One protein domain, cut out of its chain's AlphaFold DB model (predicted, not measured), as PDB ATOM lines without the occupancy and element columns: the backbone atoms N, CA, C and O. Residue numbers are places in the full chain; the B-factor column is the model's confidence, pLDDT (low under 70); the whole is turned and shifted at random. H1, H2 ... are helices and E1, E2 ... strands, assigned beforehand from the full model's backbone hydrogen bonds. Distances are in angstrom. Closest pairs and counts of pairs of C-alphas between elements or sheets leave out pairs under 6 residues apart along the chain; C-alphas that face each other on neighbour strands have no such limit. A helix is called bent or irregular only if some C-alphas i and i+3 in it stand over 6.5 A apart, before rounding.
ATOM      1  N   LEU A 226     187.693 140.801 276.136       86.44
ATOM      2  CA  LEU A 226     188.865 141.572 276.550       86.44
ATOM      3  C   LEU A 226     188.604 142.207 277.910       86.44
ATOM      4  O   LEU A 226     187.705 143.031 278.051       86.44
ATOM      5  N   VAL A 227     189.426 141.870 278.897       88.19
ATOM      6  CA  VAL A 227     189.435 142.522 280.205       88.19
ATOM      7  C   VAL A 227     190.434 143.670 280.164       88.19
ATOM      8  O   VAL A 227     191.647 143.467 280.107       88.19
ATOM      9  N   VAL A 228     189.909 144.888 280.184       89.19
ATOM     10  CA  VAL A 228     190.658 146.137 280.265       89.19
ATOM     11  C   VAL A 228     190.710 146.559 281.725       89.19
ATOM     12  O   VAL A 228     189.686 146.797 282.360       89.19
ATOM     13  N   SER A 229     191.914 146.652 282.261       87.94
ATOM     14  CA  SER A 229     192.165 147.167 283.599       87.94
ATOM     15  C   SER A 229     193.187 148.288 283.521       87.94
ATOM     16  O   SER A 229     193.816 148.526 282.486       87.94
ATOM     17  N   ALA A 230     193.393 148.954 284.647       83.69
ATOM     18  CA  ALA A 230     194.437 149.951 284.751       83.69
ATOM     19  C   ALA A 230     195.843 149.337 284.514       83.69
ATOM     20  O   ALA A 230     196.753 150.037 284.070       83.69
ATOM     21  N   ASP A 231     196.030 148.036 284.768       81.19
ATOM     22  CA  ASP A 231     197.315 147.325 284.658       81.19
ATOM     23  C   ASP A 231     197.602 146.769 283.260       81.19
ATOM     24  O   ASP A 231     198.752 146.489 282.927       81.19
ATOM     25  N   GLY A 232     196.583 146.657 282.409       83.38
ATOM     26  CA  GLY A 232     196.749 146.106 281.073       83.38
ATOM     27  C   GLY A 232     195.454 145.600 280.454       83.38
ATOM     28  O   GLY A 232     194.369 145.724 281.024       83.38
ATOM     29  N   ILE A 233     195.596 145.036 279.254       85.44
ATOM     30  CA  ILE A 233     194.511 144.401 278.503       85.44
ATOM     31  C   ILE A 233     194.822 142.910 278.437       85.44
ATOM     32  O   ILE A 233     195.900 142.526 277.982       85.44
ATOM     33  N   HIS A 234     193.875 142.085 278.871       85.44
ATOM     34  CA  HIS A 234     194.007 140.632 278.900       85.44
ATOM     35  C   HIS A 234     192.856 139.982 278.138       85.44
ATOM     36  O   HIS A 234     191.712 140.418 278.237       85.44
ATOM     37  N   ALA A 235     193.162 138.933 277.387       82.38
ATOM     38  CA  ALA A 235     192.167 138.101 276.729       82.38
ATOM     39  C   ALA A 235     191.610 137.074 277.739       82.38
ATOM     40  O   ALA A 235     192.379 136.508 278.518       82.38
ATOM     41  N   LYS A 236     190.292 136.851 277.752       81.44
ATOM     42  CA  LYS A 236     189.600 135.830 278.550       81.44
ATOM     43  C   LYS A 236     188.645 134.988 277.683       81.44
ATOM     44  O   LYS A 236     187.792 135.527 276.981       81.44
ATOM     45  N   GLY A 237     188.765 133.665 277.800       71.25
ATOM     46  CA  GLY A 237     188.035 132.665 277.007       71.25
ATOM     47  C   GLY A 237     188.995 131.768 276.220       71.25
ATOM     48  O   GLY A 237     190.186 132.072 276.144       71.25
ATOM     49  N   SER A 238     188.503 130.662 275.662       61.28
ATOM     50  CA  SER A 238     189.290 129.896 274.689       61.28
ATOM     51  C   SER A 238     189.216 130.590 273.336       61.28
ATOM     52  O   SER A 238     188.160 131.080 272.930       61.28
ATOM     53  N   TYR A 239     190.343 130.631 272.637       58.62
ATOM     54  CA  TYR A 239     190.462 131.241 271.321       58.62
ATOM     55  C   TYR A 239     190.945 130.172 270.359       58.62
ATOM     56  O   TYR A 239     192.037 129.633 270.538       58.62
ATOM     57  N   ALA A 240     190.120 129.851 269.373       44.47
ATOM     58  CA  ALA A 240     190.508 128.984 268.279       44.47
ATOM     59  C   ALA A 240     190.853 129.867 267.077       44.47
ATOM     60  O   ALA A 240     190.166 130.849 266.798       44.47
ATOM     61  N   GLU A 241     191.937 129.545 266.376       45.84
ATOM     62  CA  GLU A 241     192.215 130.178 265.090       45.84
ATOM     63  C   GLU A 241     191.117 129.769 264.102       45.84
ATOM     64  O   GLU A 241     190.814 128.584 263.979       45.84
ATOM     65  N   ALA A 242     190.532 130.746 263.404       42.41
ATOM     66  CA  ALA A 242     189.491 130.520 262.408       42.41
ATOM     67  C   ALA A 242     189.958 129.523 261.334       42.41
ATOM     68  O   ALA A 242     190.642 129.896 260.380       42.41
ATOM     69  N   GLN A 243     189.575 128.256 261.474       36.56
ATOM     70  CA  GLN A 243     189.711 127.239 260.440       36.56
ATOM     71  C   GLN A 243     188.351 127.063 259.753       36.56
ATOM     72  O   GLN A 243     187.314 126.997 260.402       36.56
ATOM     73  N   GLU A 244     188.395 127.119 258.422       37.09
ATOM     74  CA  GLU A 244     187.328 127.021 257.415       37.09
ATOM     75  C   GLU A 244     185.860 126.820 257.864       37.09
ATOM     76  O   GLU A 244     185.488 125.817 258.462       37.09
ATOM     77  N   GLY A 245     184.972 127.669 257.318       45.16
ATOM     78  CA  GLY A 245     183.760 127.122 256.696       45.16
ATOM     79  C   GLY A 245     182.382 127.408 257.301       45.16
ATOM     80  O   GLY A 245     181.511 126.561 257.152       45.16
ATOM     81  N   THR A 246     182.090 128.579 257.885       36.34
ATOM     82  CA  THR A 246     180.693 129.076 258.029       36.34
ATOM     83  C   THR A 246     180.657 130.615 258.088       36.34
ATOM     84  O   THR A 246     181.391 131.224 258.861       36.34
ATOM     85  N   CYS A 247     179.830 131.288 257.265       37.91
ATOM     86  CA  CYS A 247     179.680 132.753 257.356       37.91
ATOM     87  C   CYS A 247     178.878 133.123 258.606       37.91
ATOM     88  O   CYS A 247     177.696 132.810 258.729       37.91
ATOM     89  N   ILE A 248     179.548 133.834 259.507       44.78
ATOM     90  CA  ILE A 248     179.102 134.059 260.877       44.78
ATOM     91  C   ILE A 248     178.046 135.169 261.003       44.78
ATOM     92  O   ILE A 248     177.302 135.170 261.968       44.78
ATOM     93  N   VAL A 249     177.935 136.103 260.049       44.97
ATOM     94  CA  VAL A 249     177.188 137.374 260.228       44.97
ATOM     95  C   VAL A 249     175.694 137.181 260.534       44.97
ATOM     96  O   VAL A 249     175.138 137.951 261.310       44.97
ATOM     97  N   HIS A 250     175.055 136.126 260.014       43.16
ATOM     98  CA  HIS A 250     173.650 135.814 260.328       43.16
ATOM     99  C   HIS A 250     173.469 134.930 261.575       43.16
ATOM    100  O   HIS A 250     172.372 134.876 262.120       43.16
ATOM    101  N   HIS A 251     174.529 134.270 262.051       48.34
ATOM    102  CA  HIS A 251     174.541 133.549 263.331       48.34
ATOM    103  C   HIS A 251     175.057 134.416 264.486       48.34
ATOM    104  O   HIS A 251     174.817 134.091 265.644       48.34
ATOM    105  N   LEU A 252     175.715 135.542 264.182       54.72
ATOM    106  CA  LEU A 252     176.465 136.346 265.146       54.72
ATOM    107  C   LEU A 252     175.605 136.977 266.237       54.72
ATOM    108  O   LEU A 252     176.128 137.436 267.239       54.72
ATOM    109  N   PHE A 253     174.292 136.989 266.063       64.88
ATOM    110  CA  PHE A 253     173.343 137.590 266.992       64.88
ATOM    111  C   PHE A 253     171.985 136.872 266.940       64.88
ATOM    112  O   PHE A 253     170.944 137.486 267.182       64.88
ATOM    113  N   GLY A 254     171.999 135.593 266.541       65.19
ATOM    114  CA  GLY A 254     170.804 134.758 266.429       65.19
ATOM    115  C   GLY A 254     170.319 134.214 267.774       65.19
ATOM    116  O   GLY A 254     170.877 134.533 268.826       65.19
ATOM    117  N   HIS A 255     169.311 133.345 267.717       69.12
ATOM    118  CA  HIS A 255     168.583 132.851 268.889       69.12
ATOM    119  C   HIS A 255     169.487 132.223 269.945       69.12
ATOM    120  O   HIS A 255     169.439 132.619 271.103       69.12
ATOM    121  N   GLU A 256     170.383 131.327 269.529       69.12
ATOM    122  CA  GLU A 256     171.320 130.642 270.427       69.12
ATOM    123  C   GLU A 256     172.264 131.623 271.144       69.12
ATOM    124  O   GLU A 256     172.558 131.480 272.331       69.12
ATOM    125  N   VAL A 257     172.719 132.666 270.440       74.75
ATOM    126  CA  VAL A 257     173.582 133.706 271.013       74.75
ATOM    127  C   VAL A 257     172.803 134.535 272.030       74.75
ATOM    128  O   VAL A 257     173.287 134.768 273.134       74.75
ATOM    129  N   VAL A 258     171.592 134.964 271.678       79.31
ATOM    130  CA  VAL A 258     170.721 135.766 272.546       79.31
ATOM    131  C   VAL A 258     170.297 134.991 273.786       79.31
ATOM    132  O   VAL A 258     170.316 135.555 274.882       79.31
ATOM    133  N   GLU A 259     169.974 133.709 273.640       77.50
ATOM    134  CA  GLU A 259     169.685 132.809 274.749       77.50
ATOM    135  C   GLU A 259     170.893 132.742 275.685       77.50
ATOM    136  O   GLU A 259     170.787 133.122 276.850       77.50
ATOM    137  N   LYS A 260     172.083 132.437 275.158       77.19
ATOM    138  CA  LYS A 260     173.323 132.392 275.946       77.19
ATOM    139  C   LYS A 260     173.657 133.725 276.632       77.19
ATOM    140  O   LYS A 260     174.126 133.724 277.773       77.19
ATOM    141  N   ILE A 261     173.397 134.870 275.991       82.06
ATOM    142  CA  ILE A 261     173.530 136.196 276.622       82.06
ATOM    143  C   ILE A 261     172.540 136.338 277.780       82.06
ATOM    144  O   ILE A 261     172.922 136.776 278.863       82.06
ATOM    145  N   ASN A 262     171.278 135.963 277.578       78.19
ATOM    146  CA  ASN A 262     170.250 136.058 278.608       78.19
ATOM    147  C   ASN A 262     170.525 135.123 279.798       78.19
ATOM    148  O   ASN A 262     170.128 135.416 280.921       78.19
ATOM    149  N   GLU A 263     171.223 134.014 279.576       73.25
ATOM    150  CA  GLU A 263     171.585 133.082 280.640       73.25
ATOM    151  C   GLU A 263     172.843 133.496 281.405       73.25
ATOM    152  O   GLU A 263     172.844 133.478 282.637       73.25
ATOM    153  N   MET A 264     173.909 133.877 280.698       75.12
ATOM    154  CA  MET A 264     175.230 134.089 281.307       75.12
ATOM    155  C   MET A 264     175.602 135.551 281.530       75.12
ATOM    156  O   MET A 264     176.473 135.845 282.348       75.12
ATOM    157  N   TYR A 265     174.968 136.467 280.808       79.69
ATOM    158  CA  TYR A 265     175.316 137.888 280.767       79.69
ATOM    159  C   TYR A 265     174.100 138.778 281.059       79.69
ATOM    160  O   TYR A 265     174.026 139.927 280.631       79.69
ATOM    161  N   CYS A 266     173.134 138.256 281.813       73.38
ATOM    162  CA  CYS A 266     171.920 138.955 282.237       73.38
ATOM    163  C   CYS A 266     172.173 140.182 283.130       73.38
ATOM    164  O   CYS A 266     171.342 141.089 283.176       73.38
ATOM    165  N   ASP A 267     173.314 140.209 283.816       75.62
ATOM    166  CA  ASP A 267     173.839 141.293 284.648       75.62
ATOM    167  C   ASP A 267     174.820 142.219 283.900       75.62
ATOM    168  O   ASP A 267     175.273 143.218 284.461       75.62
ATOM    169  N   ALA A 268     175.131 141.920 282.635       87.06
ATOM    170  CA  ALA A 268     176.007 142.734 281.805       87.06
ATOM    171  C   ALA A 268     175.252 143.892 281.133       87.06
ATOM    172  O   ALA A 268     174.043 143.846 280.890       87.06
ATOM    173  N   PHE A 269     175.993 144.937 280.773       91.44
ATOM    174  CA  PHE A 269     175.489 146.002 279.923       91.44
ATOM    175  C   PHE A 269     175.386 145.520 278.478       91.44
ATOM    176  O   PHE A 269     176.377 145.076 277.899       91.44
ATOM    177  N   LEU A 270     174.209 145.641 277.872       91.50
ATOM    178  CA  LEU A 270     173.978 145.186 276.503       91.50
ATOM    179  C   LEU A 270     173.954 146.366 275.541       91.50
ATOM    180  O   LEU A 270     173.209 147.328 275.718       91.50
ATOM    181  N   THR A 271     174.758 146.290 274.496       91.81
ATOM    182  CA  THR A 271     174.824 147.333 273.470       91.81
ATOM    183  C   THR A 271     174.376 146.755 272.135       91.81
ATOM    184  O   THR A 271     174.623 145.582 271.874       91.81
ATOM    185  N   ALA A 272     173.715 147.547 271.292       89.38
ATOM    186  CA  ALA A 272     173.443 147.165 269.910       89.38
ATOM    187  C   ALA A 272     173.639 148.345 268.955       89.38
ATOM    188  O   ALA A 272     173.139 149.449 269.186       89.38
ATOM    189  N   HIS A 273     174.364 148.100 267.870       86.75
ATOM    190  CA  HIS A 273     174.469 149.022 266.753       86.75
ATOM    191  C   HIS A 273     173.173 149.002 265.938       86.75
ATOM    192  O   HIS A 273     172.500 147.972 265.879       86.75
ATOM    193  N   PHE A 274     172.830 150.111 265.276       80.00
ATOM    194  CA  PHE A 274     171.638 150.185 264.416       80.00
ATOM    195  C   PHE A 274     171.609 149.129 263.303       80.00
ATOM    196  O   PHE A 274     170.537 148.793 262.808       80.00
ATOM    197  N   GLU A 275     172.774 148.612 262.926       73.31
ATOM    198  CA  GLU A 275     172.931 147.604 261.879       73.31
ATOM    199  C   GLU A 275     172.705 146.175 262.367       73.31
ATOM    200  O   GLU A 275     172.555 145.294 261.529       73.31
ATOM    201  N   VAL A 276     172.673 145.919 263.680       73.62
ATOM    202  CA  VAL A 276     172.407 144.573 264.205       73.62
ATOM    203  C   VAL A 276     170.904 144.312 264.129       73.62
ATOM    204  O   VAL A 276     170.150 144.968 264.849       73.62
ATOM    205  N   PRO A 277     170.427 143.385 263.278       67.75
ATOM    206  CA  PRO A 277     169.009 143.082 263.186       67.75
ATOM    207  C   PRO A 277     168.594 142.031 264.228       67.75
ATOM    208  O   PRO A 277     169.420 141.350 264.835       67.75
ATOM    209  N   GLY A 278     167.281 141.843 264.375       76.88
ATOM    210  CA  GLY A 278     166.717 140.656 265.021       76.88
ATOM    211  C   GLY A 278     166.724 140.680 266.550       76.88
ATOM    212  O   GLY A 278     166.408 141.688 267.185       76.88
ATOM    213  N   GLU A 279     167.012 139.527 267.148       80.00
ATOM    214  CA  GLU A 279     166.781 139.260 268.570       80.00
ATOM    215  C   GLU A 279     167.762 140.004 269.484       80.00
ATOM    216  O   GLU A 279     167.353 140.491 270.536       80.00
ATOM    217  N   MET A 280     169.020 140.194 269.071       82.56
ATOM    218  CA  MET A 280     169.986 140.977 269.853       82.56
ATOM    219  C   MET A 280     169.591 142.454 269.944       82.56
ATOM    220  O   MET A 280     169.741 143.075 270.996       82.56
ATOM    221  N   PHE A 281     169.031 143.018 268.870       85.75
ATOM    222  CA  PHE A 281     168.499 144.379 268.898       85.75
ATOM    223  C   PHE A 281     167.353 144.497 269.905       85.75
ATOM    224  O   PHE A 281     167.331 145.423 270.717       85.75
ATOM    225  N   ALA A 282     166.421 143.539 269.893       85.56
ATOM    226  CA  ALA A 282     165.320 143.488 270.851       85.56
ATOM    227  C   ALA A 282     165.829 143.330 272.294       85.56
ATOM    228  O   ALA A 282     165.385 144.053 273.190       85.56
ATOM    229  N   LEU A 283     166.815 142.456 272.508       86.06
ATOM    230  CA  LEU A 283     167.448 142.236 273.805       86.06
ATOM    231  C   LEU A 283     168.121 143.515 274.332       86.06
ATOM    232  O   LEU A 283     167.925 143.889 275.493       86.06
ATOM    233  N   ALA A 284     168.859 144.230 273.479       88.56
ATOM    234  CA  ALA A 284     169.501 145.496 273.825       88.56
ATOM    235  C   ALA A 284     168.486 146.630 274.045       88.56
ATOM    236  O   ALA A 284     168.675 147.449 274.942       88.56
ATOM    237  N   MET A 285     167.378 146.670 273.297       87.62
ATOM    238  CA  MET A 285     166.271 147.603 273.546       87.62
ATOM    239  C   MET A 285     165.608 147.350 274.903       87.62
ATOM    240  O   MET A 285     165.330 148.294 275.648       87.62
ATOM    241  N   GLU A 286     165.403 146.085 275.267       84.69
ATOM    242  CA  GLU A 286     164.885 145.713 276.582       84.69
ATOM    243  C   GLU A 286     165.896 146.047 277.690       84.69
ATOM    244  O   GLU A 286     165.526 146.540 278.755       84.69
ATOM    245  N   ALA A 287     167.197 145.858 277.458       85.38
ATOM    246  CA  ALA A 287     168.237 146.322 278.380       85.38
ATOM    247  C   ALA A 287     168.277 147.854 278.496       85.38
ATOM    248  O   ALA A 287     168.419 148.389 279.595       85.38
ATOM    249  N   LYS A 288     168.063 148.581 277.395       86.62
ATOM    250  CA  LYS A 288     167.964 150.045 277.376       86.62
ATOM    251  C   LYS A 288     166.798 150.545 278.223       86.62
ATOM    252  O   LYS A 288     166.977 151.488 278.990       86.62
ATOM    253  N   ARG A 289     165.635 149.881 278.175       79.38
ATOM    254  CA  ARG A 289     164.496 150.181 279.070       79.38
ATOM    255  C   ARG A 289     164.841 150.022 280.551       79.38
ATOM    256  O   ARG A 289     164.299 150.750 281.377       79.38
ATOM    257  N   ARG A 290     165.755 149.103 280.872       72.06
ATOM    258  CA  ARG A 290     166.286 148.868 282.224       72.06
ATOM    259  C   ARG A 290     167.418 149.831 282.614       72.06
ATOM    260  O   ARG A 290     167.893 149.792 283.745       72.06
ATOM    261  N   GLY A 291     167.885 150.678 281.692       80.75
ATOM    262  CA  GLY A 291     169.088 151.499 281.870       80.75
ATOM    263  C   GLY A 291     170.391 150.688 281.903       80.75
ATOM    264  O   GLY A 291     171.422 151.205 282.326       80.75
ATOM    265  N   MET A 292     170.340 149.432 281.451       82.94
ATOM    266  CA  MET A 292     171.467 148.506 281.315       82.94
ATOM    267  C   MET A 292     171.851 148.282 279.851       82.94
ATOM    268  O   MET A 292     172.533 147.318 279.519       82.94
ATOM    269  N   GLY A 293     171.415 149.152 278.948       90.06
ATOM    270  CA  GLY A 293     171.784 149.011 277.556       90.06
ATOM    271  C   GLY A 293     171.611 150.264 276.733       90.06
ATOM    272  O   GLY A 293     171.019 151.255 277.167       90.06
ATOM    273  N   ILE A 294     172.145 150.202 275.525       93.56
ATOM    274  CA  ILE A 294     172.079 151.279 274.550       93.56
ATOM    275  C   ILE A 294     171.896 150.689 273.161       93.56
ATOM    276  O   ILE A 294     172.479 149.667 272.812       93.56
ATOM    277  N   VAL A 295     171.081 151.375 272.373       91.94
ATOM    278  CA  VAL A 295     170.923 151.113 270.949       91.94
ATOM    279  C   VAL A 295     171.179 152.419 270.226       91.94
ATOM    280  O   VAL A 295     170.542 153.425 270.577       91.94
ATOM    281  N   GLY A 296     172.137 152.418 269.302       89.50
ATOM    282  CA  GLY A 296     172.624 153.638 268.669       89.50
ATOM    283  C   GLY A 296     173.754 153.431 267.659       89.50
ATOM    284  O   GLY A 296     174.065 152.313 267.263       89.50
ATOM    285  N   SER A 297     174.375 154.543 267.266       86.69
ATOM    286  CA  SER A 297     175.614 154.560 266.478       86.69
ATOM    287  C   SER A 297     176.827 154.119 267.307       86.69
ATOM    288  O   SER A 297     176.760 154.064 268.540       86.69
ATOM    289  N   THR A 298     177.968 153.897 266.647       81.75
ATOM    290  CA  THR A 298     179.275 153.678 267.293       81.75
ATOM    291  C   THR A 298     179.561 154.686 268.404       81.75
ATOM    292  O   THR A 298     179.940 154.293 269.506       81.75
ATOM    293  N   GLN A 299     179.324 155.976 268.145       85.19
ATOM    294  CA  GLN A 299     179.567 157.035 269.124       85.19
ATOM    295  C   GLN A 299     178.654 156.889 270.343       85.19
ATOM    296  O   GLN A 299     179.114 156.993 271.471       85.19
ATOM    297  N   ASN A 300     177.371 156.567 270.138       91.00
ATOM    298  CA  ASN A 300     176.437 156.396 271.252       91.00
ATOM    299  C   ASN A 300     176.825 155.220 272.156       91.00
ATOM    300  O   ASN A 300     176.661 155.302 273.372       91.00
ATOM    301  N   ILE A 301     177.325 154.132 271.566       90.75
ATOM    302  CA  ILE A 301     177.819 152.972 272.312       90.75
ATOM    303  C   ILE A 301     179.076 153.350 273.099       90.75
ATOM    304  O   ILE A 301     179.157 153.056 274.291       90.75
ATOM    305  N   LEU A 302     180.020 154.044 272.461       90.44
ATOM    306  CA  LEU A 302     181.248 154.510 273.100       90.44
ATOM    307  C   LEU A 302     180.954 155.434 274.291       90.44
ATOM    308  O   LEU A 302     181.427 155.174 275.397       90.44
ATOM    309  N   ASP A 303     180.124 156.459 274.084       92.50
ATOM    310  CA  ASP A 303     179.723 157.413 275.122       92.50
ATOM    311  C   ASP A 303     179.044 156.701 276.291       92.50
ATOM    312  O   ASP A 303     179.332 156.982 277.454       92.50
ATOM    313  N   PHE A 304     178.167 155.740 275.994       93.31
ATOM    314  CA  PHE A 304     177.492 154.952 277.016       93.31
ATOM    315  C   PHE A 304     178.484 154.157 277.870       93.31
ATOM    316  O   PHE A 304     178.372 154.187 279.096       93.31
ATOM    317  N   ILE A 305     179.453 153.473 277.250       93.19
ATOM    318  CA  ILE A 305     180.478 152.697 277.961       93.19
ATOM    319  C   ILE A 305     181.335 153.626 278.825       93.19
ATOM    320  O   ILE A 305     181.455 153.388 280.025       93.19
ATOM    321  N   ILE A 306     181.863 154.712 278.252       92.88
ATOM    322  CA  ILE A 306     182.665 155.712 278.976       92.88
ATOM    323  C   ILE A 306     181.892 156.244 280.181       92.88
ATOM    324  O   ILE A 306     182.419 156.270 281.289       92.88
ATOM    325  N   GLN A 307     180.622 156.602 279.995       92.62
ATOM    326  CA  GLN A 307     179.782 157.116 281.069       92.62
ATOM    327  C   GLN A 307     179.581 156.083 282.190       92.62
ATOM    328  O   GLN A 307     179.632 156.443 283.363       92.62
ATOM    329  N   ARG A 308     179.373 154.797 281.866       90.81
ATOM    330  CA  ARG A 308     179.238 153.733 282.881       90.81
ATOM    331  C   ARG A 308     180.541 153.480 283.636       90.81
ATOM    332  O   ARG A 308     180.497 153.259 284.845       90.81
ATOM    333  N   VAL A 309     181.678 153.519 282.944       91.00
ATOM    334  CA  VAL A 309     182.999 153.364 283.569       91.00
ATOM    335  C   VAL A 309     183.315 154.568 284.458       91.00
ATOM    336  O   VAL A 309     183.771 154.377 285.581       91.00
ATOM    337  N   GLN A 310     183.002 155.791 284.018       89.81
ATOM    338  CA  GLN A 310     183.167 156.996 284.833       89.81
ATOM    339  C   GLN A 310     182.306 156.942 286.098       89.81
ATOM    340  O   GLN A 310     182.815 157.160 287.187       89.81
ATOM    341  N   GLU A 311     181.034 156.549 285.986       87.19
ATOM    342  CA  GLU A 311     180.173 156.369 287.161       87.19
ATOM    343  C   GLU A 311     180.744 155.346 288.160       87.19
ATOM    344  O   GLU A 311     180.525 155.483 289.361       87.19
ATOM    345  N   ALA A 312     181.432 154.300 287.687       85.81
ATOM    346  CA  ALA A 312     182.096 153.329 288.559       85.81
ATOM    347  C   ALA A 312     183.354 153.906 289.223       85.81
ATOM    348  O   ALA A 312     183.570 153.684 290.413       85.81
ATOM    349  N   LEU A 313     184.143 154.689 288.481       86.12
ATOM    350  CA  LEU A 313     185.291 155.425 289.018       86.12
ATOM    351  C   LEU A 313     184.853 156.404 290.115       86.12
ATOM    352  O   LEU A 313     185.458 156.423 291.182       86.12
ATOM    353  N   ASP A 314     183.760 157.137 289.891       84.88
ATOM    354  CA  ASP A 314     183.215 158.110 290.843       84.88
ATOM    355  C   ASP A 314     182.716 157.447 292.138       84.88
ATOM    356  O   ASP A 314     182.829 158.026 293.219       84.88
ATOM    357  N   ARG A 315     182.186 156.216 292.053       82.12
ATOM    358  CA  ARG A 315     181.809 155.427 293.240       82.12
ATOM    359  C   ARG A 315     183.022 154.992 294.063       82.12
ATOM    360  O   ARG A 315     182.871 154.771 295.261       82.12
ATOM    361  N   ASN A 316     184.195 154.868 293.439       79.38
ATOM    362  CA  ASN A 316     185.445 154.414 294.051       79.38
ATOM    363  C   ASN A 316     185.298 153.083 294.818       79.38
ATOM    364  O   ASN A 316     185.745 152.938 295.956       79.38
ATOM    365  N   VAL A 317     184.665 152.096 294.178       77.56
ATOM    366  CA  VAL A 317     184.512 150.728 294.695       77.56
ATOM    367  C   VAL A 317     185.095 149.747 293.689       77.56
ATOM    368  O   VAL A 317     184.946 149.950 292.484       77.56
ATOM    369  N   ASN A 318     185.754 148.685 294.166       79.19
ATOM    370  CA  ASN A 318     186.244 147.619 293.288       79.19
ATOM    371  C   ASN A 318     185.078 147.094 292.456       79.19
ATOM    372  O   ASN A 318     184.087 146.659 293.030       79.19
ATOM    373  N   GLU A 319     185.151 147.149 291.131       81.38
ATOM    374  CA  GLU A 319     184.041 146.803 290.241       81.38
ATOM    375  C   GLU A 319     184.526 146.054 289.006       81.38
ATOM    376  O   GLU A 319     185.583 146.347 288.453       81.38
ATOM    377  N   HIS A 320     183.726 145.084 288.566       86.56
ATOM    378  CA  HIS A 320     183.950 144.348 287.328       86.56
ATOM    379  C   HIS A 320     182.776 144.590 286.385       86.56
ATOM    380  O   HIS A 320     181.726 143.968 286.515       86.56
ATOM    381  N   LEU A 321     182.921 145.540 285.467       89.62
ATOM    382  CA  LEU A 321     181.868 145.911 284.527       89.62
ATOM    383  C   LEU A 321     181.943 145.022 283.290       89.62
ATOM    384  O   LEU A 321     182.988 144.959 282.654       89.62
ATOM    385  N   GLN A 322     180.839 144.384 282.918       91.38
ATOM    386  CA  GLN A 322     180.756 143.576 281.701       91.38
ATOM    387  C   GLN A 322     179.907 144.295 280.652       91.38
ATOM    388  O   GLN A 322     178.803 144.743 280.955       91.38
ATOM    389  N   PHE A 323     180.406 144.385 279.422       92.62
ATOM    390  CA  PHE A 323     179.706 144.966 278.279       92.62
ATOM    391  C   PHE A 323     179.635 143.948 277.148       92.62
ATOM    392  O   PHE A 323     180.666 143.579 276.594       92.62
ATOM    393  N   VAL A 324     178.432 143.519 276.776       90.12
ATOM    394  CA  VAL A 324     178.214 142.685 275.590       90.12
ATOM    395  C   VAL A 324     178.025 143.588 274.380       90.12
ATOM    396  O   VAL A 324     177.131 144.445 274.343       90.12
ATOM    397  N   LEU A 325     178.888 143.402 273.384       86.94
ATOM    398  CA  LEU A 325     178.886 144.213 272.177       86.94
ATOM    399  C   LEU A 325     178.013 143.605 271.080       86.94
ATOM    400  O   LEU A 325     178.397 142.640 270.430       86.94
ATOM    401  N   GLY A 326     176.859 144.213 270.822       83.31
ATOM    402  CA  GLY A 326     176.058 143.966 269.626       83.31
ATOM    403  C   GLY A 326     176.542 144.825 268.466       83.31
ATOM    404  O   GLY A 326     175.860 145.773 268.089       83.31
ATOM    405  N   THR A 327     177.742 144.586 267.944       72.50
ATOM    406  CA  THR A 327     178.320 145.452 266.906       72.50
ATOM    407  C   THR A 327     179.427 144.784 266.089       72.50
ATOM    408  O   THR A 327     179.847 143.670 266.393       72.50
ATOM    409  N   GLU A 328     179.903 145.474 265.052       65.12
ATOM    410  CA  GLU A 328     181.019 145.055 264.216       65.12
ATOM    411  C   GLU A 328     182.366 145.150 264.950       65.12
ATOM    412  O   GLU A 328     182.597 146.010 265.805       65.12
ATOM    413  N   SER A 329     183.303 144.282 264.562       61.66
ATOM    414  CA  SER A 329     184.612 144.146 265.208       61.66
ATOM    415  C   SER A 329     185.469 145.415 265.170       61.66
ATOM    416  O   SER A 329     186.260 145.647 266.084       61.66
ATOM    417  N   GLY A 330     185.274 146.280 264.168       61.16
ATOM    418  CA  GLY A 330     186.024 147.530 264.013       61.16
ATOM    419  C   GLY A 330     185.860 148.517 265.173       61.16
ATOM    420  O   GLY A 330     186.748 149.329 265.419       61.16
ATOM    421  N   MET A 331     184.765 148.432 265.936       71.62
ATOM    422  CA  MET A 331     184.517 149.342 267.061       71.62
ATOM    423  C   MET A 331     185.278 148.955 268.333       71.62
ATOM    424  O   MET A 331     185.442 149.781 269.232       71.62
ATOM    425  N   ILE A 332     185.760 147.715 268.420       74.25
ATOM    426  CA  ILE A 332     186.370 147.158 269.634       74.25
ATOM    427  C   ILE A 332     187.638 147.920 269.996       74.25
ATOM    428  O   ILE A 332     187.810 148.307 271.149       74.25
ATOM    429  N   THR A 333     188.493 148.195 269.010       74.62
ATOM    430  CA  THR A 333     189.750 148.919 269.216       74.62
ATOM    431  C   THR A 333     189.511 150.303 269.806       74.62
ATOM    432  O   THR A 333     190.131 150.662 270.806       74.62
ATOM    433  N   SER A 334     188.555 151.048 269.250       80.31
ATOM    434  CA  SER A 334     188.189 152.383 269.730       80.31
ATOM    435  C   SER A 334     187.624 152.350 271.151       80.31
ATOM    436  O   SER A 334     187.993 153.183 271.979       80.31
ATOM    437  N   ILE A 335     186.775 151.365 271.459       85.12
ATOM    438  CA  ILE A 335     186.200 151.188 272.799       85.12
ATOM    439  C   ILE A 335     187.297 150.845 273.811       85.12
ATOM    440  O   ILE A 335     187.406 151.507 274.842       85.12
ATOM    441  N   VAL A 336     188.139 149.849 273.519       85.62
ATOM    442  CA  VAL A 336     189.226 149.425 274.412       85.62
ATOM    443  C   VAL A 336     190.201 150.574 274.663       85.62
ATOM    444  O   VAL A 336     190.591 150.803 275.808       85.62
ATOM    445  N   ALA A 337     190.569 151.320 273.619       84.38
ATOM    446  CA  ALA A 337     191.460 152.468 273.740       84.38
ATOM    447  C   ALA A 337     190.865 153.559 274.641       84.38
ATOM    448  O   ALA A 337     191.532 154.031 275.561       84.38
ATOM    449  N   ALA A 338     189.596 153.918 274.429       88.00
ATOM    450  CA  ALA A 338     188.922 154.923 275.242       88.00
ATOM    451  C   ALA A 338     188.799 154.496 276.714       88.00
ATOM    452  O   ALA A 338     189.127 155.274 277.609       88.00
ATOM    453  N   VAL A 339     188.399 153.245 276.969       90.38
ATOM    454  CA  VAL A 339     188.299 152.691 278.327       90.38
ATOM    455  C   VAL A 339     189.666 152.667 279.009       90.38
ATOM    456  O   VAL A 339     189.785 153.086 280.158       90.38
ATOM    457  N   ARG A 340     190.723 152.236 278.309       88.19
ATOM    458  CA  ARG A 340     192.085 152.215 278.860       88.19
ATOM    459  C   ARG A 340     192.571 153.613 279.219       88.19
ATOM    460  O   ARG A 340     193.134 153.789 280.297       88.19
ATOM    461  N   ASN A 341     192.356 154.594 278.346       87.88
ATOM    462  CA  ASN A 341     192.748 155.980 278.604       87.88
ATOM    463  C   ASN A 341     192.022 156.540 279.835       87.88
ATOM    464  O   ASN A 341     192.645 157.192 280.675       87.88
ATOM    465  N   LEU A 342     190.736 156.218 279.985       88.31
ATOM    466  CA  LEU A 342     189.934 156.617 281.139       88.31
ATOM    467  C   LEU A 342     190.458 155.998 282.446       88.31
ATOM    468  O   LEU A 342     190.713 156.715 283.412       88.31
ATOM    469  N   LEU A 343     190.698 154.683 282.459       87.31
ATOM    470  CA  LEU A 343     191.229 153.976 283.631       87.31
ATOM    471  C   LEU A 343     192.661 154.418 283.980       87.31
ATOM    472  O   LEU A 343     193.003 154.538 285.155       87.31
ATOM    473  N   SER A 344     193.492 154.702 282.974       82.88
ATOM    474  CA  SER A 344     194.878 155.156 283.169       82.88
ATOM    475  C   SER A 344     194.947 156.574 283.734       82.88
ATOM    476  O   SER A 344     195.811 156.859 284.559       82.88
ATOM    477  N   SER A 345     194.013 157.449 283.353       79.25
ATOM    478  CA  SER A 345     193.939 158.824 283.873       79.25
ATOM    479  C   SER A 345     193.620 158.870 285.375       79.25
ATOM    480  O   SER A 345     194.015 159.810 286.060       79.25
ATOM    481  N   SER A 346     192.965 157.830 285.904       71.06
ATOM    482  CA  SER A 346     192.584 157.708 287.321       71.06
ATOM    483  C   SER A 346     193.687 157.115 288.228       71.06
ATOM    484  O   SER A 346     193.637 157.252 289.452       71.06
ATOM    485  N   LYS A 347     194.743 156.505 287.656       62.69
ATOM    486  CA  LYS A 347     195.849 155.852 288.402       62.69
ATOM    487  C   LYS A 347     196.678 156.785 289.296       62.69
ATOM    488  O   LYS A 347     197.478 156.302 290.092       62.69
ATOM    489  N   THR A 348     196.530 158.102 289.173       52.88
ATOM    490  CA  THR A 348     197.343 159.094 289.900       52.88
ATOM    491  C   THR A 348     197.043 159.163 291.401       52.88
ATOM    492  O   THR A 348     197.856 159.694 292.158       52.88
ATOM    493  N   THR A 349     195.947 158.559 291.869       55.31
ATOM    494  CA  THR A 349     195.584 158.517 293.294       55.31
ATOM    495  C   THR A 349     195.964 157.168 293.909       55.31
ATOM    496  O   THR A 349     195.313 156.149 293.679       55.31
ATOM    497  N   SER A 350     197.043 157.147 294.695       45.94
ATOM    498  CA  SER A 350     197.523 155.950 295.402       45.94
ATOM    499  C   SER A 350     196.474 155.482 296.421       45.94
ATOM    500  O   SER A 350     196.350 156.072 297.490       45.94
ATOM    501  N   GLY A 351     195.689 154.459 296.064       57.84
ATOM    502  CA  GLY A 351     194.578 153.928 296.871       57.84
ATOM    503  C   GLY A 351     193.217 153.851 296.162       57.84
ATOM    504  O   GLY A 351     192.229 153.517 296.811       57.84
ATOM    505  N   GLY A 352     193.142 154.167 294.863       65.06
ATOM    506  CA  GLY A 352     191.906 154.061 294.077       65.06
ATOM    507  C   GLY A 352     191.401 152.621 293.908       65.06
ATOM    508  O   GLY A 352     192.180 151.668 293.876       65.06
ATOM    509  N   ALA A 353     190.083 152.473 293.793       72.12
ATOM    510  CA  ALA A 353     189.427 151.191 293.581       72.12
ATOM    511  C   ALA A 353     189.887 150.462 292.307       72.12
ATOM    512  O   ALA A 353     190.122 151.063 291.257       72.12
ATOM    513  N   LYS A 354     189.948 149.129 292.385       83.69
ATOM    514  CA  LYS A 354     190.282 148.263 291.256       83.69
ATOM    515  C   LYS A 354     189.064 148.077 290.357       83.69
ATOM    516  O   LYS A 354     188.153 147.319 290.686       83.69
ATOM    517  N   ILE A 355     189.065 148.753 289.212       88.00
ATOM    518  CA  ILE A 355     188.013 148.627 288.201       88.00
ATOM    519  C   ILE A 355     188.532 147.815 287.018       88.00
ATOM    520  O   ILE A 355     189.525 148.171 286.381       88.00
ATOM    521  N   ASN A 356     187.822 146.730 286.726       90.12
ATOM    522  CA  ASN A 356     188.019 145.897 285.552       90.12
ATOM    523  C   ASN A 356     186.826 146.085 284.614       90.12
ATOM    524  O   ASN A 356     185.673 146.069 285.046       90.12
ATOM    525  N   VAL A 357     187.095 146.250 283.326       92.25
ATOM    526  CA  VAL A 357     186.075 146.395 282.289       92.25
ATOM    527  C   VAL A 357     186.233 145.256 281.297       92.25
ATOM    528  O   VAL A 357     187.196 145.209 280.543       92.25
ATOM    529  N   GLU A 358     185.299 144.318 281.308       91.75
ATOM    530  CA  GLU A 358     185.243 143.196 280.382       91.75
ATOM    531  C   GLU A 358     184.351 143.539 279.188       91.75
ATOM    532  O   GLU A 358     183.158 143.801 279.327       91.75
ATOM    533  N   ILE A 359     184.939 143.515 278.000       90.12
ATOM    534  CA  ILE A 359     184.259 143.729 276.730       90.12
ATOM    535  C   ILE A 359     184.058 142.358 276.094       90.12
ATOM    536  O   ILE A 359     185.018 141.722 275.667       90.12
ATOM    537  N   VAL A 360     182.814 141.896 276.077       86.75
ATOM    538  CA  VAL A 360     182.401 140.563 275.636       86.75
ATOM    539  C   VAL A 360     181.969 140.614 274.177       86.75
ATOM    540  O   VAL A 360     181.122 141.428 273.795       86.75
ATOM    541  N   PHE A 361     182.516 139.704 273.374       82.12
ATOM    542  CA  PHE A 361     182.162 139.539 271.970       82.12
ATOM    543  C   PHE A 361     181.247 138.326 271.842       82.12
ATOM    544  O   PHE A 361     181.723 137.204 272.005       82.12
ATOM    545  N   PRO A 362     179.951 138.507 271.555       76.12
ATOM    546  CA  PRO A 362     179.000 137.405 271.434       76.12
ATOM    547  C   PRO A 362     179.172 136.675 270.090       76.12
ATOM    548  O   PRO A 362     178.260 136.575 269.280       76.12
ATOM    549  N   VAL A 363     180.388 136.203 269.833       69.31
ATOM    550  CA  VAL A 363     180.814 135.510 268.621       69.31
ATOM    551  C   VAL A 363     181.416 134.162 269.004       69.31
ATOM    552  O   VAL A 363     181.845 133.986 270.147       69.31
ATOM    553  N   SER A 364     181.447 133.203 268.073       63.53
ATOM    554  CA  SER A 364     182.166 131.943 268.317       63.53
ATOM    555  C   SER A 364     183.646 132.229 268.594       63.53
ATOM    556  O   SER A 364     184.218 133.147 268.002       63.53
ATOM    557  N   SER A 365     184.275 131.429 269.454       64.00
ATOM    558  CA  SER A 365     185.720 131.468 269.705       64.00
ATOM    559  C   SER A 365     186.540 131.266 268.426       64.00
ATOM    560  O   SER A 365     187.599 131.871 268.307       64.00
ATOM    561  N   ASP A 366     186.014 130.525 267.442       58.25
ATOM    562  CA  ASP A 366     186.626 130.342 266.113       58.25
ATOM    563  C   ASP A 366     186.600 131.614 265.255       58.25
ATOM    564  O   ASP A 366     187.258 131.708 264.228       58.25
ATOM    565  N   SER A 367     185.787 132.608 265.620       58.72
ATOM    566  CA  SER A 367     185.648 133.860 264.861       58.72
ATOM    567  C   SER A 367     186.632 134.927 265.318       58.72
ATOM    568  O   SER A 367     186.410 136.111 265.065       58.72
ATOM    569  N   VAL A 368     187.670 134.544 266.056       65.19
ATOM    570  CA  VAL A 368     188.526 135.457 266.798       65.19
ATOM    571  C   VAL A 368     189.989 135.200 266.460       65.19
ATOM    572  O   VAL A 368     190.454 134.069 266.478       65.19
ATOM    573  N   THR A 369     190.735 136.264 266.165       66.25
ATOM    574  CA  THR A 369     192.150 136.166 265.811       66.25
ATOM    575  C   THR A 369     193.053 136.672 266.930       66.25
ATOM    576  O   THR A 369     192.892 137.794 267.419       66.25
ATOM    577  N   SER A 370     194.072 135.877 267.258       67.88
ATOM    578  CA  SER A 370     195.208 136.289 268.086       67.88
ATOM    579  C   SER A 370     196.149 137.203 267.303       67.88
ATOM    580  O   SER A 370     196.562 136.895 266.188       67.88
ATOM    581  N   THR A 371     196.542 138.326 267.893       65.00
ATOM    582  CA  THR A 371     197.464 139.291 267.263       65.00
ATOM    583  C   THR A 371     198.941 138.974 267.534       65.00
ATOM    584  O   THR A 371     199.826 139.718 267.109       65.00
ATOM    585  N   LEU A 389     196.371 145.134 271.299       70.75
ATOM    586  CA  LEU A 389     195.269 144.250 271.694       70.75
ATOM    587  C   LEU A 389     195.717 142.803 271.533       70.75
ATOM    588  O   LEU A 389     196.191 142.487 270.450       70.75
ATOM    589  N   PRO A 390     195.536 141.914 272.522       70.31
ATOM    590  CA  PRO A 390     195.956 140.515 272.402       70.31
ATOM    591  C   PRO A 390     195.127 139.733 271.373       70.31
ATOM    592  O   PRO A 390     195.599 138.750 270.805       70.31
ATOM    593  N   VAL A 391     193.882 140.159 271.155       69.88
ATOM    594  CA  VAL A 391     192.881 139.429 270.387       69.88
ATOM    595  C   VAL A 391     191.888 140.406 269.751       69.88
ATOM    596  O   VAL A 391     191.509 141.393 270.385       69.88
ATOM    597  N   VAL A 392     191.444 140.122 268.521       66.69
ATOM    598  CA  VAL A 392     190.399 140.883 267.814       66.69
ATOM    599  C   VAL A 392     189.438 139.920 267.093       66.69
ATOM    600  O   VAL A 392     189.902 139.015 266.400       66.69
ATOM    601  N   PRO A 393     188.106 140.086 267.213       59.88
ATOM    602  CA  PRO A 393     187.132 139.358 266.400       59.88
ATOM    603  C   PRO A 393     187.299 139.621 264.900       59.88
ATOM    604  O   PRO A 393     187.470 140.761 264.467       59.88
ATOM    605  N   GLY A 394     187.185 138.573 264.096       57.38
ATOM    606  CA  GLY A 394     187.448 138.580 262.661       57.38
ATOM    607  C   GLY A 394     188.754 137.870 262.311       57.38
ATOM    608  O   GLY A 394     189.362 137.206 263.146       57.38
ATOM    609  N   VAL A 395     189.154 137.988 261.047       52.16
ATOM    610  CA  VAL A 395     190.335 137.322 260.470       52.16
ATOM    611  C   VAL A 395     191.623 138.128 260.674       52.16
ATOM    612  O   VAL A 395     191.585 139.350 260.841       52.16
ATOM    613  N   SER A 396     192.776 137.457 260.604       50.78
ATOM    614  CA  SER A 396     194.099 138.076 260.737       50.78
ATOM    615  C   SER A 396     194.349 139.186 259.714       50.78
ATOM    616  O   SER A 396     193.956 139.133 258.545       50.78
ATOM    617  N   SER A 397     194.981 140.261 260.189       46.81
ATOM    618  CA  SER A 397     195.296 141.438 259.379       46.81
ATOM    619  C   SER A 397     196.421 141.123 258.394       46.81
ATOM    620  O   SER A 397     197.501 140.699 258.797       46.81
ATOM    621  N   GLY A 398     196.187 141.361 257.101       46.06
ATOM    622  CA  GLY A 398     197.177 141.074 256.054       46.06
ATOM    623  C   GLY A 398     196.654 141.076 254.615       46.06
ATOM    624  O   GLY A 398     197.455 141.162 253.688       46.06
ATOM    625  N   GLU A 399     195.332 141.049 254.422       45.38
ATOM    626  CA  GLU A 399     194.695 140.862 253.106       45.38
ATOM    627  C   GLU A 399     193.634 141.937 252.796       45.38
ATOM    628  O   GLU A 399     192.501 141.632 252.435       45.38
ATOM    629  N   GLY A 400     193.970 143.215 252.997       42.22
ATOM    630  CA  GLY A 400     193.130 144.351 252.576       42.22
ATOM    631  C   GLY A 400     192.068 144.834 253.573       42.22
ATOM    632  O   GLY A 400     191.484 145.889 253.350       42.22
ATOM    633  N   CYS A 401     191.870 144.136 254.693       44.84
ATOM    634  CA  CYS A 401     191.025 144.595 255.802       44.84
ATOM    635  C   CYS A 401     191.904 145.122 256.943       44.84
ATOM    636  O   CYS A 401     192.845 144.453 257.373       44.84
ATOM    637  N   SER A 402     191.607 146.332 257.409       48.62
ATOM    638  CA  SER A 402     192.276 146.968 258.546       48.62
ATOM    639  C   SER A 402     191.642 146.514 259.866       48.62
ATOM    640  O   SER A 402     190.432 146.298 259.917       48.62
ATOM    641  N   ILE A 403     192.414 146.484 260.964       49.25
ATOM    642  CA  ILE A 403     191.876 146.343 262.339       49.25
ATOM    643  C   ILE A 403     190.900 147.471 262.727       49.25
ATOM    644  O   ILE A 403     190.247 147.401 263.764       49.25
ATOM    645  N   HIS A 404     190.818 148.522 261.907       46.62
ATOM    646  CA  HIS A 404     189.997 149.717 262.118       46.62
ATOM    647  C   HIS A 404     188.558 149.583 261.600       46.62
ATOM    648  O   HIS A 404     187.815 150.558 261.633       46.62
ATOM    649  N   GLY A 405     188.153 148.396 261.137       48.78
ATOM    650  CA  GLY A 405     186.832 148.195 260.550       48.78
ATOM    651  C   GLY A 405     186.794 148.657 259.099       48.78
ATOM    652  O   GLY A 405     187.278 149.724 258.729       48.78
ATOM    653  N   GLY A 406     186.260 147.792 258.252       43.59
ATOM    654  CA  GLY A 406     186.286 147.970 256.812       43.59
ATOM    655  C   GLY A 406     186.282 146.607 256.156       43.59
ATOM    656  O   GLY A 406     187.336 146.084 255.805       43.59
ATOM    657  N   CYS A 407     185.073 146.066 256.020       43.28
ATOM    658  CA  CYS A 407     184.745 144.893 255.219       43.28
ATOM    659  C   CYS A 407     185.205 143.551 255.828       43.28
ATOM    660  O   CYS A 407     186.379 143.321 256.078       43.28
ATOM    661  N   ALA A 408     184.260 142.624 255.981       45.06
ATOM    662  CA  ALA A 408     184.489 141.192 256.194       45.06
ATOM    663  C   ALA A 408     184.968 140.729 257.589       45.06
ATOM    664  O   ALA A 408     185.993 140.066 257.728       45.06
ATOM    665  N   SER A 409     184.113 140.901 258.604       46.09
ATOM    666  CA  SER A 409     184.024 139.913 259.701       46.09
ATOM    667  C   SER A 409     183.496 138.559 259.202       46.09
ATOM    668  O   SER A 409     183.677 137.539 259.859       46.09
ATOM    669  N   CYS A 410     182.831 138.531 258.037       47.72
ATOM    670  CA  CYS A 410     182.452 137.289 257.372       47.72
ATOM    671  C   CYS A 410     183.659 136.743 256.583       47.72
ATOM    672  O   CYS A 410     184.057 137.374 255.601       47.72
ATOM    673  N   PRO A 411     184.173 135.544 256.912       45.19
ATOM    674  CA  PRO A 411     185.243 134.893 256.144       45.19
ATOM    675  C   PRO A 411     184.864 134.622 254.674       45.19
ATOM    676  O   PRO A 411     185.737 134.405 253.839       45.19
ATOM    677  N   TYR A 412     183.567 134.682 254.347       46.38
ATOM    678  CA  TYR A 412     182.995 134.493 253.008       46.38
ATOM    679  C   TYR A 412     182.921 135.775 252.160       46.38
ATOM    680  O   TYR A 412     182.799 135.685 250.943       46.38
ATOM    681  N   MET A 413     182.986 136.969 252.768       44.66
ATOM    682  CA  MET A 413     183.014 138.235 252.012       44.66
ATOM    683  C   MET A 413     184.405 138.563 251.458       44.66
ATOM    684  O   MET A 413     184.571 139.552 250.746       44.66
ATOM    685  N   LYS A 414     185.398 137.719 251.749       45.97
ATOM    686  CA  LYS A 414     186.704 137.751 251.109       45.97
ATOM    687  C   LYS A 414     186.794 136.647 250.059       45.97
ATOM    688  O   LYS A 414     186.667 135.463 250.355       45.97
TER     689      LYS A 414
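AT A GLANCE: This is residues 226 to 371 and 389 to 414 of the 484 residues of the protein "Quinolinate synthase" of Cucurbita moschata (UniProt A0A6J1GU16). A strongly twisted six-stranded sheet is covered on both faces, making three layers: H3 and H4 side by side over one face, H2 over the other. H1 packs on H2, off the sheet, and the small strand pair E7 and E8 lies near the hairpin E1 and E2. Printed are 172 residues with four named helices and eight named strands, in the order E1 E2 H1 E3 H2 E4 H3 E5 H4 E6 E7 E8; the class is mixed. The large sheet runs E2 E1 E6 E5 E3 E4, mixed parallel and antiparallel. The whole is compact, with a radius of gyration of the C-alphas of 15.9 A and spans of 50 by 36 by 27 A.

HOW THE PARTS SIT: Start at E1, residues 226 to 229, which forms a hairpin with edge strand E2, residues 232 to 236; N 227 and O 234 are 2.8 A apart. E6, residues 355 to 360, is antiparallel to E1, with N 228 and O 357 at 2.8 A. H1, residues 255 to 264, touches H2, residues 279 to 289, at a steep tilt of 39 degrees; the closest C-alphas are those of Val 258 and Met 280, 5.9 A apart. E3, residues 269 to 273, is parallel to edge strand E4, residues 293 to 296, with N 272 and O 294 at 2.9 A. H2 is over both, 6.8 A high, slantwise at 57 degrees to E4 on the local plane. E5, residues 319 to 326, is parallel to E3, with N 269 and O 322 at 2.8 A, and to E6, with N 321 and O 356 at 2.8 A. On the opposite face from H2, H3, residues 298 to 315, touches H4, residues 330 to 346, at a shallow tilt of 24 degrees, the same way; the C-alphas of Leu 302 and Ile 335 are closest, 6.0 A apart. H4 is 9.1 A over the sheet, along E1 at 3 degrees on the local plane; it is irregular, only just, with C-alphas 330 and 333 6.55 A apart. E3, H2, E4 and E5, H4, E6 are strand-helix-strand units, a helix joining parallel neighbours; E4, H3, E5 is a split one, with E3 between its strands; each crossover is right-handed. E7, residues 368 to 370, is antiparallel to E8, residues 391 to 393, with N 369 and O 392 at 2.9 A. H1, H2 and H3 have every O i to N i+4 pair within hydrogen-bond range, H4 11 of 13.

IN THESE COORDINATES: Find C-alpha 226 at (188.865, 141.572, 276.550), where E1 begins. H3 runs 26.1 A from C-alpha 298 at (179.275, 153.678, 267.293), H4 26.3 A and E5 22.3 A. E8 ends at C-alpha 393, (187.132, 139.358, 266.400).

THE WHOLE: The C-alphas farthest apart, of Gly 245 and Ser 350, are 50.2 A apart. Residues 372 to 388 are not printed; C-alphas 371 and 389 are 7.0 A apart across that cut. The link from E2 to H1, residues 237 to 254, is long, and residues 394 to 414 have no named element. Mean pLDDT of the printed part is 72.9; 62 residues are under 70, among them 238 to 256, 363 to 371 and 391 to 414.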